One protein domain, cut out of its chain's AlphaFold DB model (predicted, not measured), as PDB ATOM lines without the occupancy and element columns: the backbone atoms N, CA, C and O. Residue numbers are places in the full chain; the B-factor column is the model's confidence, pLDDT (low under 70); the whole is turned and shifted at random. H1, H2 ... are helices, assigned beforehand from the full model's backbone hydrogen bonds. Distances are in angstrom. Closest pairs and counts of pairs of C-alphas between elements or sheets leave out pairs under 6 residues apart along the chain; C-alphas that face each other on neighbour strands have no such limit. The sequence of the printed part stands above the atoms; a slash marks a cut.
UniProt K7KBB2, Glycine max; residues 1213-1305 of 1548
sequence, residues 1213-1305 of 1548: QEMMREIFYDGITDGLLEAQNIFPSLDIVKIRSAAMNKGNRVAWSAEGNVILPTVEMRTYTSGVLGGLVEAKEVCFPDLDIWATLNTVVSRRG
ATOM      1  N   GLN A1213      39.969  27.005 -55.180       57.25
ATOM      2  CA  GLN A1213      40.298  26.552 -53.824       57.25
ATOM      3  C   GLN A1213      40.868  27.665 -52.935       57.25
ATOM      4  O   GLN A1213      40.419  27.791 -51.798       57.25
ATOM      5  N   GLU A1214      41.819  28.471 -53.414       59.35
ATOM      6  CA  GLU A1214      42.400  29.567 -52.623       59.35
ATOM      7  C   GLU A1214      41.342  30.631 -52.295       59.35
ATOM      8  O   GLU A1214      41.174  30.961 -51.121       59.35
ATOM      9  N   MET A1215      40.513  31.032 -53.265       63.76
ATOM     10  CA  MET A1215      39.388  31.950 -53.034       63.76
ATOM     11  C   MET A1215      38.370  31.395 -52.017       63.76
ATOM     12  O   MET A1215      37.926  32.108 -51.119       63.76
ATOM     13  N   MET A1216      38.018  30.103 -52.089       68.05
ATOM     14  CA  MET A1216      37.163  29.477 -51.065       68.05
ATOM     15  C   MET A1216      37.846  29.403 -49.690       68.05
ATOM     16  O   MET A1216      37.167  29.462 -48.665       68.05
ATOM     17  N   ARG A1217      39.177  29.284 -49.635       69.97
ATOM     18  CA  ARG A1217      39.938  29.216 -48.380       69.97
ATOM     19  C   ARG A1217      40.026  30.577 -47.687       69.97
ATOM     20  O   ARG A1217      39.913  30.621 -46.463       69.97
ATOM     21  N   GLU A1218      40.134  31.663 -48.449       75.39
ATOM     22  CA  GLU A1218      40.017  33.039 -47.948       75.39
ATOM     23  C   GLU A1218      38.606  33.322 -47.416       75.39
ATOM     24  O   GLU A1218      38.459  33.689 -46.255       75.39
ATOM     25  N   ILE A1219      37.552  33.026 -48.187       78.19
ATOM     26  CA  ILE A1219      36.152  33.235 -47.762       78.19
ATOM     27  C   ILE A1219      35.807  32.435 -46.482       78.19
ATOM     28  O   ILE A1219      34.989  32.866 -45.664       78.19
ATOM     29  N   PHE A1220      36.441  31.278 -46.273       80.06
ATOM     30  CA  PHE A1220      36.314  30.489 -45.043       80.06
ATOM     31  C   PHE A1220      37.087  31.110 -43.858       80.06
ATOM     32  O   PHE A1220      36.592  31.102 -42.729       80.06
ATOM     33  N   TYR A1221      38.270  31.681 -44.103       81.93
ATOM     34  CA  TYR A1221      39.086  32.381 -43.100       81.93
ATOM     35  C   TYR A1221      38.458  33.703 -42.631       81.93
ATOM     36  O   TYR A1221      38.460  33.987 -41.429       81.93
ATOM     37  N   ASP A1222      37.865  34.454 -43.562       85.21
ATOM     38  CA  ASP A1222      36.967  35.587 -43.314       85.21
ATOM     39  C   ASP A1222      35.886  35.198 -42.303       85.21
ATOM     40  O   ASP A1222      35.740  35.829 -41.259       85.21
ATOM     41  N   GLY A1223      35.168  34.104 -42.585       85.46
ATOM     42  CA  GLY A1223      34.110  33.604 -41.715       85.46
ATOM     43  C   GLY A1223      34.615  33.269 -40.312       85.46
ATOM     44  O   GLY A1223      34.027  33.722 -39.331       85.46
ATOM     45  N   ILE A1224      35.723  32.526 -40.193       85.46
ATOM     46  CA  ILE A1224      36.317  32.215 -38.881       85.46
ATOM     47  C   ILE A1224      36.671  33.507 -38.133       85.46
ATOM     48  O   ILE A1224      36.388  33.620 -36.942       85.46
ATOM     49  N   THR A1225      37.274  34.483 -38.814       87.89
ATOM     50  CA  THR A1225      37.731  35.729 -38.187       87.89
ATOM     51  C   THR A1225      36.552  36.596 -37.734       87.89
ATOM     52  O   THR A1225      36.532  37.003 -36.573       87.89
ATOM     53  N   ASP A1226      35.528  36.788 -38.571       88.37
ATOM     54  CA  ASP A1226      34.302  37.521 -38.218       88.37
ATOM     55  C   ASP A1226      33.545  36.844 -37.053       88.37
ATOM     56  O   ASP A1226      33.051  37.515 -36.143       88.37
ATOM     57  N   GLY A1227      33.496  35.504 -37.036       86.41
ATOM     58  CA  GLY A1227      32.904  34.723 -35.945       86.41
ATOM     59  C   GLY A1227      33.656  34.852 -34.618       86.41
ATOM     60  O   GLY A1227      33.033  35.009 -33.568       86.41
ATOM     61  N   LEU A1228      34.991  34.823 -34.650       89.61
ATOM     62  CA  LEU A1228      35.823  34.954 -33.450       89.61
ATOM     63  C   LEU A1228      35.898  36.390 -32.921       89.61
ATOM     64  O   LEU A1228      35.969  36.567 -31.709       89.61
ATOM     65  N   LEU A1229      35.820  37.404 -33.789       87.96
ATOM     66  CA  LEU A1229      35.696  38.806 -33.376       87.96
ATOM     67  C   LEU A1229      34.381  39.051 -32.623       87.96
ATOM     68  O   LEU A1229      34.391  39.648 -31.550       87.96
ATOM     69  N   GLU A1230      33.253  38.532 -33.119       88.08
ATOM     70  CA  GLU A1230      31.984  38.670 -32.394       88.08
ATOM     71  C   GLU A1230      31.952  37.835 -31.104       88.08
ATOM     72  O   GLU A1230      31.398  38.278 -30.099       88.08
ATOM     73  N   ALA A1231      32.617  36.676 -31.069       84.22
ATOM     74  CA  ALA A1231      32.815  35.945 -29.820       84.22
ATOM     75  C   ALA A1231      33.717  36.712 -28.826       84.22
ATOM     76  O   ALA A1231      33.450  36.668 -27.626       84.22
ATOM     77  N   GLN A1232      34.730  37.457 -29.289       87.89
ATOM     78  CA  GLN A1232      35.577  38.303 -28.434       87.89
ATOM     79  C   GLN A1232      34.815  39.521 -27.881       87.89
ATOM     80  O   GLN A1232      35.034  39.903 -26.733       87.89
ATOM     81  N   ASN A1233      33.852  40.072 -28.633       82.90
ATOM     82  CA  ASN A1233      32.934  41.106 -28.131       82.90
ATOM     83  C   ASN A1233      32.075  40.617 -26.945       82.90
ATOM     84  O   ASN A1233      31.673  41.422 -26.105       82.90
ATOM     85  N   ILE A1234      31.802  39.309 -26.860       79.50
ATOM     86  CA  ILE A1234      31.116  38.674 -25.720       79.50
ATOM     87  C   ILE A1234      32.129  38.275 -24.626       79.50
ATOM     88  O   ILE A1234      31.835  38.392 -23.436       79.50
ATOM     89  N   PHE A1235      33.327  37.834 -25.020       81.47
ATOM     90  CA  PHE A1235      34.376  37.326 -24.136       81.47
ATOM     91  C   PHE A1235      35.745  37.976 -24.434       81.47
ATOM     92  O   PHE A1235      36.536  37.422 -25.200       81.47
ATOM     93  N   PRO A1236      36.098  39.111 -23.796       81.02
ATOM     94  CA  PRO A1236      37.339  39.841 -24.095       81.02
ATOM     95  C   PRO A1236      38.645  39.063 -23.857       81.02
ATOM     96  O   PRO A1236      39.690  39.442 -24.377       81.02
ATOM     97  N   SER A1237      38.608  37.964 -23.096       78.14
ATOM     98  CA  SER A1237      39.741  37.049 -22.884       78.14
ATOM     99  C   SER A1237      39.933  36.011 -24.003       78.14
ATOM    100  O   SER A1237      40.739  35.092 -23.856       78.14
ATOM    101  N   LEU A1238      39.189  36.114 -25.110       76.62
ATOM    102  CA  LEU A1238      39.274  35.197 -26.243       76.62
ATOM    103  C   LEU A1238      40.554  35.440 -27.060       76.62
ATOM    104  O   LEU A1238      40.697  36.459 -27.736       76.62
ATOM    105  N   ASP A1239      41.461  34.462 -27.038       81.00
ATOM    106  CA  ASP A1239      42.648  34.412 -27.897       81.00
ATOM    107  C   ASP A1239      42.250  34.024 -29.332       81.00
ATOM    108  O   ASP A1239      42.147  32.845 -29.690       81.00
ATOM    109  N   ILE A1240      42.008  35.047 -30.160       80.95
ATOM    110  CA  ILE A1240      41.632  34.874 -31.568       80.95
ATOM    111  C   ILE A1240      42.719  34.109 -32.331       80.95
ATOM    112  O   ILE A1240      42.383  33.304 -33.192       80.95
ATOM    113  N   VAL A1241      44.008  34.314 -32.038       73.03
ATOM    114  CA  VAL A1241      45.104  33.708 -32.815       73.03
ATOM    115  C   VAL A1241      45.118  32.193 -32.614       73.03
ATOM    116  O   VAL A1241      45.092  31.437 -33.590       73.03
ATOM    117  N   LYS A1242      45.073  31.749 -31.357       75.98
ATOM    118  CA  LYS A1242      45.060  30.331 -30.979       75.98
ATOM    119  C   LYS A1242      43.803  29.612 -31.461       75.98
ATOM    120  O   LYS A1242      43.904  28.534 -32.050       75.98
ATOM    121  N   ILE A1243      42.627  30.209 -31.261       80.21
ATOM    122  CA  ILE A1243      41.353  29.576 -31.632       80.21
ATOM    123  C   ILE A1243      41.168  29.575 -33.159       80.21
ATOM    124  O   ILE A1243      40.721  28.573 -33.713       80.21
ATOM    125  N   ARG A1244      41.605  30.618 -33.881       83.00
ATOM    126  CA  ARG A1244      41.605  30.641 -35.358       83.00
ATOM    127  C   ARG A1244      42.515  29.569 -35.954       83.00
ATOM    128  O   ARG A1244      42.120  28.918 -36.918       83.00
ATOM    129  N   SER A1245      43.696  29.352 -35.368       71.97
ATOM    130  CA  SER A1245      44.604  28.268 -35.772       71.97
ATOM    131  C   SER A1245      43.949  26.892 -35.599       71.97
ATOM    132  O   SER A1245      43.897  26.100 -36.543       71.97
ATOM    133  N   ALA A1246      43.343  26.628 -34.437       75.04
ATOM    134  CA  ALA A1246      42.621  25.381 -34.184       75.04
ATOM    135  C   ALA A1246      41.420  25.182 -35.139       75.04
ATOM    136  O   ALA A1246      41.284  24.110 -35.738       75.04
ATOM    137  N   ALA A1247      40.628  26.233 -35.380       73.54
ATOM    138  CA  ALA A1247      39.485  26.208 -36.292       73.54
ATOM    139  C   ALA A1247      39.902  25.926 -37.748       73.54
ATOM    140  O   ALA A1247      39.263  25.117 -38.424       73.54
ATOM    141  N   MET A1248      41.004  26.515 -38.234       71.29
ATOM    142  CA  MET A1248      41.556  26.167 -39.551       71.29
ATOM    143  C   MET A1248      42.065  24.722 -39.600       71.29
ATOM    144  O   MET A1248      41.820  24.021 -40.581       71.29
ATOM    145  N   ASN A1249      42.720  24.243 -38.540       65.87
ATOM    146  CA  ASN A1249      43.258  22.882 -38.482       65.87
ATOM    147  C   ASN A1249      42.170  21.793 -38.451       65.87
ATOM    148  O   ASN A1249      42.378  20.719 -39.023       65.87
ATOM    149  N   LYS A1250      40.985  22.068 -37.882       64.20
ATOM    150  CA  LYS A1250      39.793  21.216 -38.072       64.20
ATOM    151  C   LYS A1250      39.127  21.446 -39.435       64.20
ATOM    152  O   LYS A1250      38.748  20.475 -40.088       64.20
ATOM    153  N   GLY A1251      39.043  22.692 -39.909       54.68
ATOM    154  CA  GLY A1251      38.472  23.052 -41.214       54.68
ATOM    155  C   GLY A1251      39.150  22.353 -42.399       54.68
ATOM    156  O   GLY A1251      38.463  21.834 -43.276       54.68
ATOM    157  N   ASN A1252      40.480  22.208 -42.364       45.41
ATOM    158  CA  ASN A1252      41.269  21.453 -43.350       45.41
ATOM    159  C   ASN A1252      40.913  19.939 -43.418       45.41
ATOM    160  O   ASN A1252      41.473  19.228 -44.251       45.41
ATOM    161  N   ARG A1253      40.013  19.417 -42.564       37.75
ATOM    162  CA  ARG A1253      39.547  18.012 -42.568       37.75
ATOM    163  C   ARG A1253      38.086  17.825 -43.002       37.75
ATOM    164  O   ARG A1253      37.619  16.687 -43.049       37.75
ATOM    165  N   VAL A1254      37.350  18.895 -43.309       32.17
ATOM    166  CA  VAL A1254      35.934  18.800 -43.704       32.17
ATOM    167  C   VAL A1254      35.820  18.524 -45.205       32.17
ATOM    168  O   VAL A1254      36.154  19.365 -46.036       32.17
ATOM    169  N   ALA A1255      35.315  17.343 -45.568       30.06
ATOM    170  CA  ALA A1255      34.962  17.038 -46.951       30.06
ATOM    171  C   ALA A1255      33.697  17.819 -47.355       30.06
ATOM    172  O   ALA A1255      32.642  17.654 -46.745       30.06
ATOM    173  N   TRP A1256      33.804  18.660 -48.388       36.04
ATOM    174  CA  TRP A1256      32.750  19.577 -48.839       36.04
ATOM    175  C   TRP A1256      31.604  18.851 -49.579       36.04
ATOM    176  O   TRP A1256      31.485  18.933 -50.801       36.04
ATOM    177  N   SER A1257      30.753  18.119 -48.853       28.44
ATOM    178  CA  SER A1257      29.551  17.475 -49.401       28.44
ATOM    179  C   SER A1257      28.365  18.449 -49.505       28.44
ATOM    180  O   SER A1257      28.076  19.227 -48.598       28.44
ATOM    181  N   ALA A1258      27.657  18.416 -50.637       27.47
ATOM    182  CA  ALA A1258      26.676  19.439 -51.017       27.47
ATOM    183  C   ALA A1258      25.209  19.108 -50.645       27.47
ATOM    184  O   ALA A1258      24.294  19.454 -51.392       27.47
ATOM    185  N   GLU A1259      24.960  18.466 -49.498       25.79
ATOM    186  CA  GLU A1259      23.613  18.063 -49.046       25.79
ATOM    187  C   GLU A1259      23.349  18.510 -47.596       25.79
ATOM    188  O   GLU A1259      24.037  18.067 -46.679       25.79
ATOM    189  N   GLY A1260      22.365  19.398 -47.364       29.77
ATOM    190  CA  GLY A1260      22.190  19.986 -46.021       29.77
ATOM    191  C   GLY A1260      21.093  21.040 -45.789       29.77
ATOM    192  O   GLY A1260      21.298  21.917 -44.962       29.77
ATOM    193  N   ASN A1261      19.947  20.987 -46.481       30.16
ATOM    194  CA  ASN A1261      18.661  21.624 -46.096       30.16
ATOM    195  C   ASN A1261      18.615  23.093 -45.578       30.16
ATOM    196  O   ASN A1261      17.624  23.475 -44.955       30.16
ATOM    197  N   VAL A1262      19.586  23.957 -45.894       39.93
ATOM    198  CA  VAL A1262      19.481  25.419 -45.693       39.93
ATOM    199  C   VAL A1262      19.688  26.142 -47.025       39.93
ATOM    200  O   VAL A1262      20.686  25.936 -47.716       39.93
ATOM    201  N   ILE A1263      18.728  26.988 -47.408       38.21
ATOM    202  CA  ILE A1263      18.702  27.656 -48.716       38.21
ATOM    203  C   ILE A1263      19.523  28.954 -48.653       38.21
ATOM    204  O   ILE A1263      18.976  30.039 -48.480       38.21
ATOM    205  N   LEU A1264      20.847  28.834 -48.805       52.53
ATOM    206  CA  LEU A1264      21.744  29.969 -49.069       52.53
ATOM    207  C   LEU A1264      22.056  30.089 -50.582       52.53
ATOM    208  O   LEU A1264      22.385  29.056 -51.189       52.53
ATOM    209  N   PRO A1265      21.972  31.300 -51.186       52.22
ATOM    210  CA  PRO A1265      22.064  31.505 -52.640       52.22
ATOM    211  C   PRO A1265      23.370  31.078 -53.324       52.22
ATOM    212  O   PRO A1265      23.301  30.427 -54.365       52.22
ATOM    213  N   THR A1266      24.542  31.438 -52.787       70.31
ATOM    214  CA  THR A1266      25.845  31.208 -53.451       70.31
ATOM    215  C   THR A1266      26.737  30.235 -52.681       70.31
ATOM    216  O   THR A1266      26.526  29.973 -51.494       70.31
ATOM    217  N   VAL A1267      27.751  29.689 -53.365       66.83
ATOM    218  CA  VAL A1267      28.813  28.886 -52.730       66.83
ATOM    219  C   VAL A1267      29.562  29.732 -51.702       66.83
ATOM    220  O   VAL A1267      29.735  29.291 -50.573       66.83
ATOM    221  N   GLU A1268      29.898  30.975 -52.048       71.78
ATOM    222  CA  GLU A1268      30.603  31.934 -51.188       71.78
ATOM    223  C   GLU A1268      29.866  32.156 -49.860       71.78
ATOM    224  O   GLU A1268      30.467  32.047 -48.795       71.78
ATOM    225  N   MET A1269      28.543  32.376 -49.897       73.63
ATOM    226  CA  MET A1269      27.734  32.533 -48.682       73.63
ATOM    227  C   MET A1269      27.755  31.277 -47.804       73.63
ATOM    228  O   MET A1269      27.756  31.396 -46.579       73.63
ATOM    229  N   ARG A1270      27.792  30.075 -48.395       71.45
ATOM    230  CA  ARG A1270      27.918  28.818 -47.635       71.45
ATOM    231  C   ARG A1270      29.307  28.692 -47.020       71.45
ATOM    232  O   ARG A1270      29.399  28.458 -45.825       71.45
ATOM    233  N   THR A1271      30.359  28.915 -47.803       74.05
ATOM    234  CA  THR A1271      31.758  28.882 -47.357       74.05
ATOM    235  C   THR A1271      32.015  29.868 -46.216       74.05
ATOM    236  O   THR A1271      32.584  29.479 -45.198       74.05
ATOM    237  N   TYR A1272      31.505  31.097 -46.326       84.80
ATOM    238  CA  TYR A1272      31.570  32.105 -45.270       84.80
ATOM    239  C   TYR A1272      30.814  31.660 -44.010       84.80
ATOM    240  O   TYR A1272      31.385  31.631 -42.922       84.80
ATOM    241  N   THR A1273      29.555  31.227 -44.152       80.39
ATOM    242  CA  THR A1273      28.731  30.759 -43.019       80.39
ATOM    243  C   THR A1273      29.361  29.546 -42.319       80.39
ATOM    244  O   THR A1273      29.339  29.466 -41.091       80.39
ATOM    245  N   SER A1274      29.976  28.627 -43.071       77.58
ATOM    246  CA  SER A1274      30.752  27.503 -42.531       77.58
ATOM    247  C   SER A1274      32.010  27.958 -41.790       77.58
ATOM    248  O   SER A1274      32.347  27.351 -40.777       77.58
ATOM    249  N   GLY A1275      32.675  29.023 -42.246       81.69
ATOM    250  CA  GLY A1275      33.787  29.648 -41.528       81.69
ATOM    251  C   GLY A1275      33.344  30.224 -40.182       81.69
ATOM    252  O   GLY A1275      33.915  29.874 -39.149       81.69
ATOM    253  N   VAL A1276      32.270  31.026 -40.173       86.25
ATOM    254  CA  VAL A1276      31.699  31.607 -38.941       86.25
ATOM    255  C   VAL A1276      31.305  30.503 -37.960       86.25
ATOM    256  O   VAL A1276      31.681  30.549 -36.791       86.25
ATOM    257  N   LEU A1277      30.611  29.465 -38.436       83.82
ATOM    258  CA  LEU A1277      30.238  28.320 -37.610       83.82
ATOM    259  C   LEU A1277      31.470  27.568 -37.071       83.82
ATOM    260  O   LEU A1277      31.482  27.206 -35.899       83.82
ATOM    261  N   GLY A1278      32.509  27.371 -37.887       79.45
ATOM    262  CA  GLY A1278      33.756  26.717 -37.481       79.45
ATOM    263  C   GLY A1278      34.494  27.469 -36.371       79.45
ATOM    264  O   GLY A1278      34.870  26.861 -35.370       79.45
ATOM    265  N   GLY A1279      34.632  28.793 -36.499       82.31
ATOM    266  CA  GLY A1279      35.218  29.638 -35.453       82.31
ATOM    267  C   GLY A1279      34.418  29.600 -34.147       82.31
ATOM    268  O   GLY A1279      34.989  29.415 -33.073       82.31
ATOM    269  N   LEU A1280      33.087  29.698 -34.227       86.04
ATOM    270  CA  LEU A1280      32.208  29.677 -33.052       86.04
ATOM    271  C   LEU A1280      32.160  28.309 -32.347       86.04
ATOM    272  O   LEU A1280      32.078  28.260 -31.119       86.04
ATOM    273  N   VAL A1281      32.242  27.201 -33.092       81.88
ATOM    274  CA  VAL A1281      32.382  25.851 -32.515       81.88
ATOM    275  C   VAL A1281      33.717  25.717 -31.786       81.88
ATOM    276  O   VAL A1281      33.729  25.298 -30.630       81.88
ATOM    277  N   GLU A1282      34.825  26.140 -32.399       80.57
ATOM    278  CA  GLU A1282      36.147  26.068 -31.765       80.57
ATOM    279  C   GLU A1282      36.227  26.932 -30.498       80.57
ATOM    280  O   GLU A1282      36.725  26.478 -29.469       80.57
ATOM    281  N   ALA A1283      35.667  28.145 -30.520       80.65
ATOM    282  CA  ALA A1283      35.601  29.008 -29.341       80.65
ATOM    283  C   ALA A1283      34.828  28.358 -28.180       80.65
ATOM    284  O   ALA A1283      35.243  28.470 -27.021       80.65
ATOM    285  N   LYS A1284      33.737  27.641 -28.487       81.14
ATOM    286  CA  LYS A1284      32.928  26.922 -27.493       81.14
ATOM    287  C   LYS A1284      33.634  25.681 -26.934       81.14
ATOM    288  O   LYS A1284      33.469  25.392 -25.752       81.14
ATOM    289  N   GLU A1285      34.416  24.970 -27.749       73.32
ATOM    290  CA  GLU A1285      35.199  23.804 -27.311       73.32
ATOM    291  C   GLU A1285      36.461  24.184 -26.518       73.32
ATOM    292  O   GLU A1285      36.806  23.487 -25.564       73.32
ATOM    293  N   VAL A1286      37.149  25.274 -26.883       62.06
ATOM    294  CA  VAL A1286      38.470  25.620 -26.324       62.06
ATOM    295  C   VAL A1286      38.392  26.487 -25.061       62.06
ATOM    296  O   VAL A1286      39.215  26.303 -24.163       62.06
ATOM    297  N   CYS A1287      37.433  27.420 -24.959       66.62
ATOM    298  CA  CYS A1287      37.377  28.361 -23.823       66.62
ATOM    299  C   CYS A1287      35.974  28.741 -23.312       66.62
ATOM    300  O   CYS A1287      35.853  29.051 -22.128       66.62
ATOM    301  N   PHE A1288      34.926  28.750 -24.146       68.13
ATOM    302  CA  PHE A1288      33.666  29.444 -23.820       68.13
ATOM    303  C   PHE A1288      32.422  28.549 -23.941       68.13
ATOM    304  O   PHE A1288      31.622  28.722 -24.866       68.13
ATOM    305  N   PRO A1289      32.195  27.609 -23.000       73.20
ATOM    306  CA  PRO A1289      31.053  26.692 -23.048       73.20
ATOM    307  C   PRO A1289      29.693  27.408 -23.042       73.20
ATOM    308  O   PRO A1289      28.730  26.858 -23.574       73.20
ATOM    309  N   ASP A1290      29.610  28.642 -22.540       75.71
ATOM    310  CA  ASP A1290      28.382  29.451 -22.507       75.71
ATOM    311  C   ASP A1290      28.086  30.212 -23.818       75.71
ATOM    312  O   ASP A1290      27.019  30.804 -23.956       75.71
ATOM    313  N   LEU A1291      28.981  30.174 -24.817       79.02
ATOM    314  CA  LEU A1291      28.798  30.864 -26.103       79.02
ATOM    315  C   LEU A1291      27.570  30.335 -26.868       79.02
ATOM    316  O   LEU A1291      27.547  29.174 -27.299       79.02
ATOM    317  N   ASP A1292      26.559  31.179 -27.089       84.42
ATOM    318  CA  ASP A1292      25.449  30.864 -27.994       84.42
ATOM    319  C   ASP A1292      25.903  31.037 -29.450       84.42
ATOM    320  O   ASP A1292      25.838  32.119 -30.040       84.42
ATOM    321  N   ILE A1293      26.366  29.927 -30.029       83.65
ATOM    322  CA  ILE A1293      26.780  29.819 -31.431       83.65
ATOM    323  C   ILE A1293      25.698  30.349 -32.377       83.65
ATOM    324  O   ILE A1293      26.030  30.972 -33.378       83.65
ATOM    325  N   TRP A1294      24.415  30.136 -32.086       81.16
ATOM    326  CA  TRP A1294      23.339  30.455 -33.020       81.16
ATOM    327  C   TRP A1294      22.920  31.919 -32.926       81.16
ATOM    328  O   TRP A1294      22.733  32.550 -33.965       81.16
ATOM    329  N   ALA A1295      22.858  32.506 -31.729       81.59
ATOM    330  CA  ALA A1295      22.706  33.957 -31.580       81.59
ATOM    331  C   ALA A1295      23.886  34.716 -32.219       81.59
ATOM    332  O   ALA A1295      23.677  35.685 -32.955       81.59
ATOM    333  N   THR A1296      25.113  34.229 -32.013       82.29
ATOM    334  CA  THR A1296      26.329  34.852 -32.557       82.29
ATOM    335  C   THR A1296      26.391  34.708 -34.085       82.29
ATOM    336  O   THR A1296      26.581  35.702 -34.784       82.29
ATOM    337  N   LEU A1297      26.106  33.515 -34.629       84.49
ATOM    338  CA  LEU A1297      26.013  33.268 -36.075       84.49
ATOM    339  C   LEU A1297      24.945  34.153 -36.728       84.49
ATOM    340  O   LEU A1297      25.246  34.839 -37.700       84.49
ATOM    341  N   ASN A1298      23.721  34.188 -36.183       82.16
ATOM    342  CA  ASN A1298      22.649  35.053 -36.692       82.16
ATOM    343  C   ASN A1298      23.083  36.535 -36.707       82.16
ATOM    344  O   ASN A1298      22.726  37.263 -37.633       82.16
ATOM    345  N   THR A1299      23.886  36.980 -35.732       84.39
ATOM    346  CA  THR A1299      24.380  38.366 -35.644       84.39
ATOM    347  C   THR A1299      25.445  38.675 -36.701       84.39
ATOM    348  O   THR A1299      25.300  39.648 -37.442       84.39
ATOM    349  N   VAL A1300      26.469  37.827 -36.844       84.00
ATOM    350  CA  VAL A1300      27.529  37.981 -37.863       84.00
ATOM    351  C   VAL A1300      26.952  37.908 -39.282       84.00
ATOM    352  O   VAL A1300      27.195  38.787 -40.111       84.00
ATOM    353  N   VAL A1301      26.106  36.909 -39.547       79.68
ATOM    354  CA  VAL A1301      25.455  36.695 -40.849       79.68
ATOM    355  C   VAL A1301      24.526  37.869 -41.207       79.68
ATOM    356  O   VAL A1301      24.516  38.309 -42.359       79.68
ATOM    357  N   SER A1302      23.839  38.463 -40.220       79.62
ATOM    358  CA  SER A1302      23.054  39.692 -40.422       79.62
ATOM    359  C   SER A1302      23.919  40.904 -40.788       79.62
ATOM    360  O   SER A1302      23.499  41.706 -41.621       79.62
ATOM    361  N   ARG A1303      25.132  41.046 -40.225       80.94
ATOM    362  CA  ARG A1303      26.043  42.160 -40.562       80.94
ATOM    363  C   ARG A1303      26.576  42.087 -41.998       80.94
ATOM    364  O   ARG A1303      26.694  43.132 -42.626       80.94
ATOM    365  N   ARG A1304      26.799  40.887 -42.562       73.67
ATOM    366  CA  ARG A1304      27.050  40.708 -44.016       73.67
ATOM    367  C   ARG A1304      25.776  40.746 -44.885       73.67
ATOM    368  O   ARG A1304      25.844  40.464 -46.078       73.67
ATOM    369  N   GLY A1305      24.614  41.105 -44.330       74.20
ATOM    370  CA  GLY A1305      23.366  41.287 -45.085       74.20
ATOM    371  C   GLY A1305      22.705  39.993 -45.582       74.20
ATOM    372  O   GLY A1305      21.814  40.043 -46.431       74.20
TER     373      GLY A1305
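AT A GLANCE: This is residues 1213 to 1305 of the 1548 residues of a protein of Glycine max (UniProt K7KBB2). Two long helices, H1 and H3, cross as an X near their middles, and each is followed by a shorter helix that folds back on it, H2 after H1 and H4 after H3. H2 and H4 sit on opposite sides of the crossed pair, and the link of residues 1252 to 1266 runs round the outside from H2 to the start of H3. The printed part has 93 residues with four named helices, in the order H1, H2, H3, H4, and no named strand; the class is all helix. It is compact, with a radius of gyration of the C-alphas of 12.5 A, and spans 34 by 26 by 20 A.

HOW THE PARTS SIT: H1, residues 1213 to 1234, and H3, residues 1267 to 1286, are both hubs, touching three other helices each. They touch each other, with the C-alphas of Gly 1223 and Gly 1275 closest at 4.0 A, and run the same way at a steep tilt of 45 degrees. H2, residues 1240 to 1251, forms a helical hairpin with H1: they touch, closest at the C-alphas of Leu 1228 and Ile 1240, 6.1 A apart, and run opposite ways at a steep tilt of 43 degrees. H3 touches H2 with residues 1278 to 1286 alone; the closest C-alphas are those of Ala 1247 and Gly 1279, 5.5 A apart, and the steep tilt is 62 degrees. H4, residues 1293 to 1303, forms a second helical hairpin with H3, opposite ways at a steep tilt of 39 degrees, with the C-alphas of Leu 1280 and Ile 1293 closest at 5.7 A. H1 touches H4 with residues 1226 to 1231 alone; the C-alphas of Gly 1227 and Val 1300 are closest at 6.6 A, and the steep tilt of 69 degrees is only just short of about perpendicular. H2 and H4 are apart. The helix packing is mostly crossed, with 0 of 5 touching pairs at a shallow tilt. In H1, H2, H3 and H4 every O i to N i+4 pair is within hydrogen-bond range.

IN THESE COORDINATES: H1 begins at C-alpha 1213, at (40.298, 26.552, -53.824), and measures 32.0 A from first to last C-alpha. H2 measures 15.6 A. H3 begins at C-alpha 1267, at (28.813, 28.886, -52.730), and measures 28.3 A. H4 measures 15.4 A and ends at C-alpha 1303, at (26.043, 42.160, -40.562).

THE WHOLE: The C-alphas farthest apart are those of Ser 1237 and Glu 1259, 36.1 A. The printed part has no cut. The link from H1 to H2 is tight, that from H3 to H4 short, and that from H2 to H3 long, with 15 residues. The mean pLDDT of the printed part is 71.6; residues 1213 to 1217, 1249 to 1265, 1267 and 1286 to 1288 are under 70.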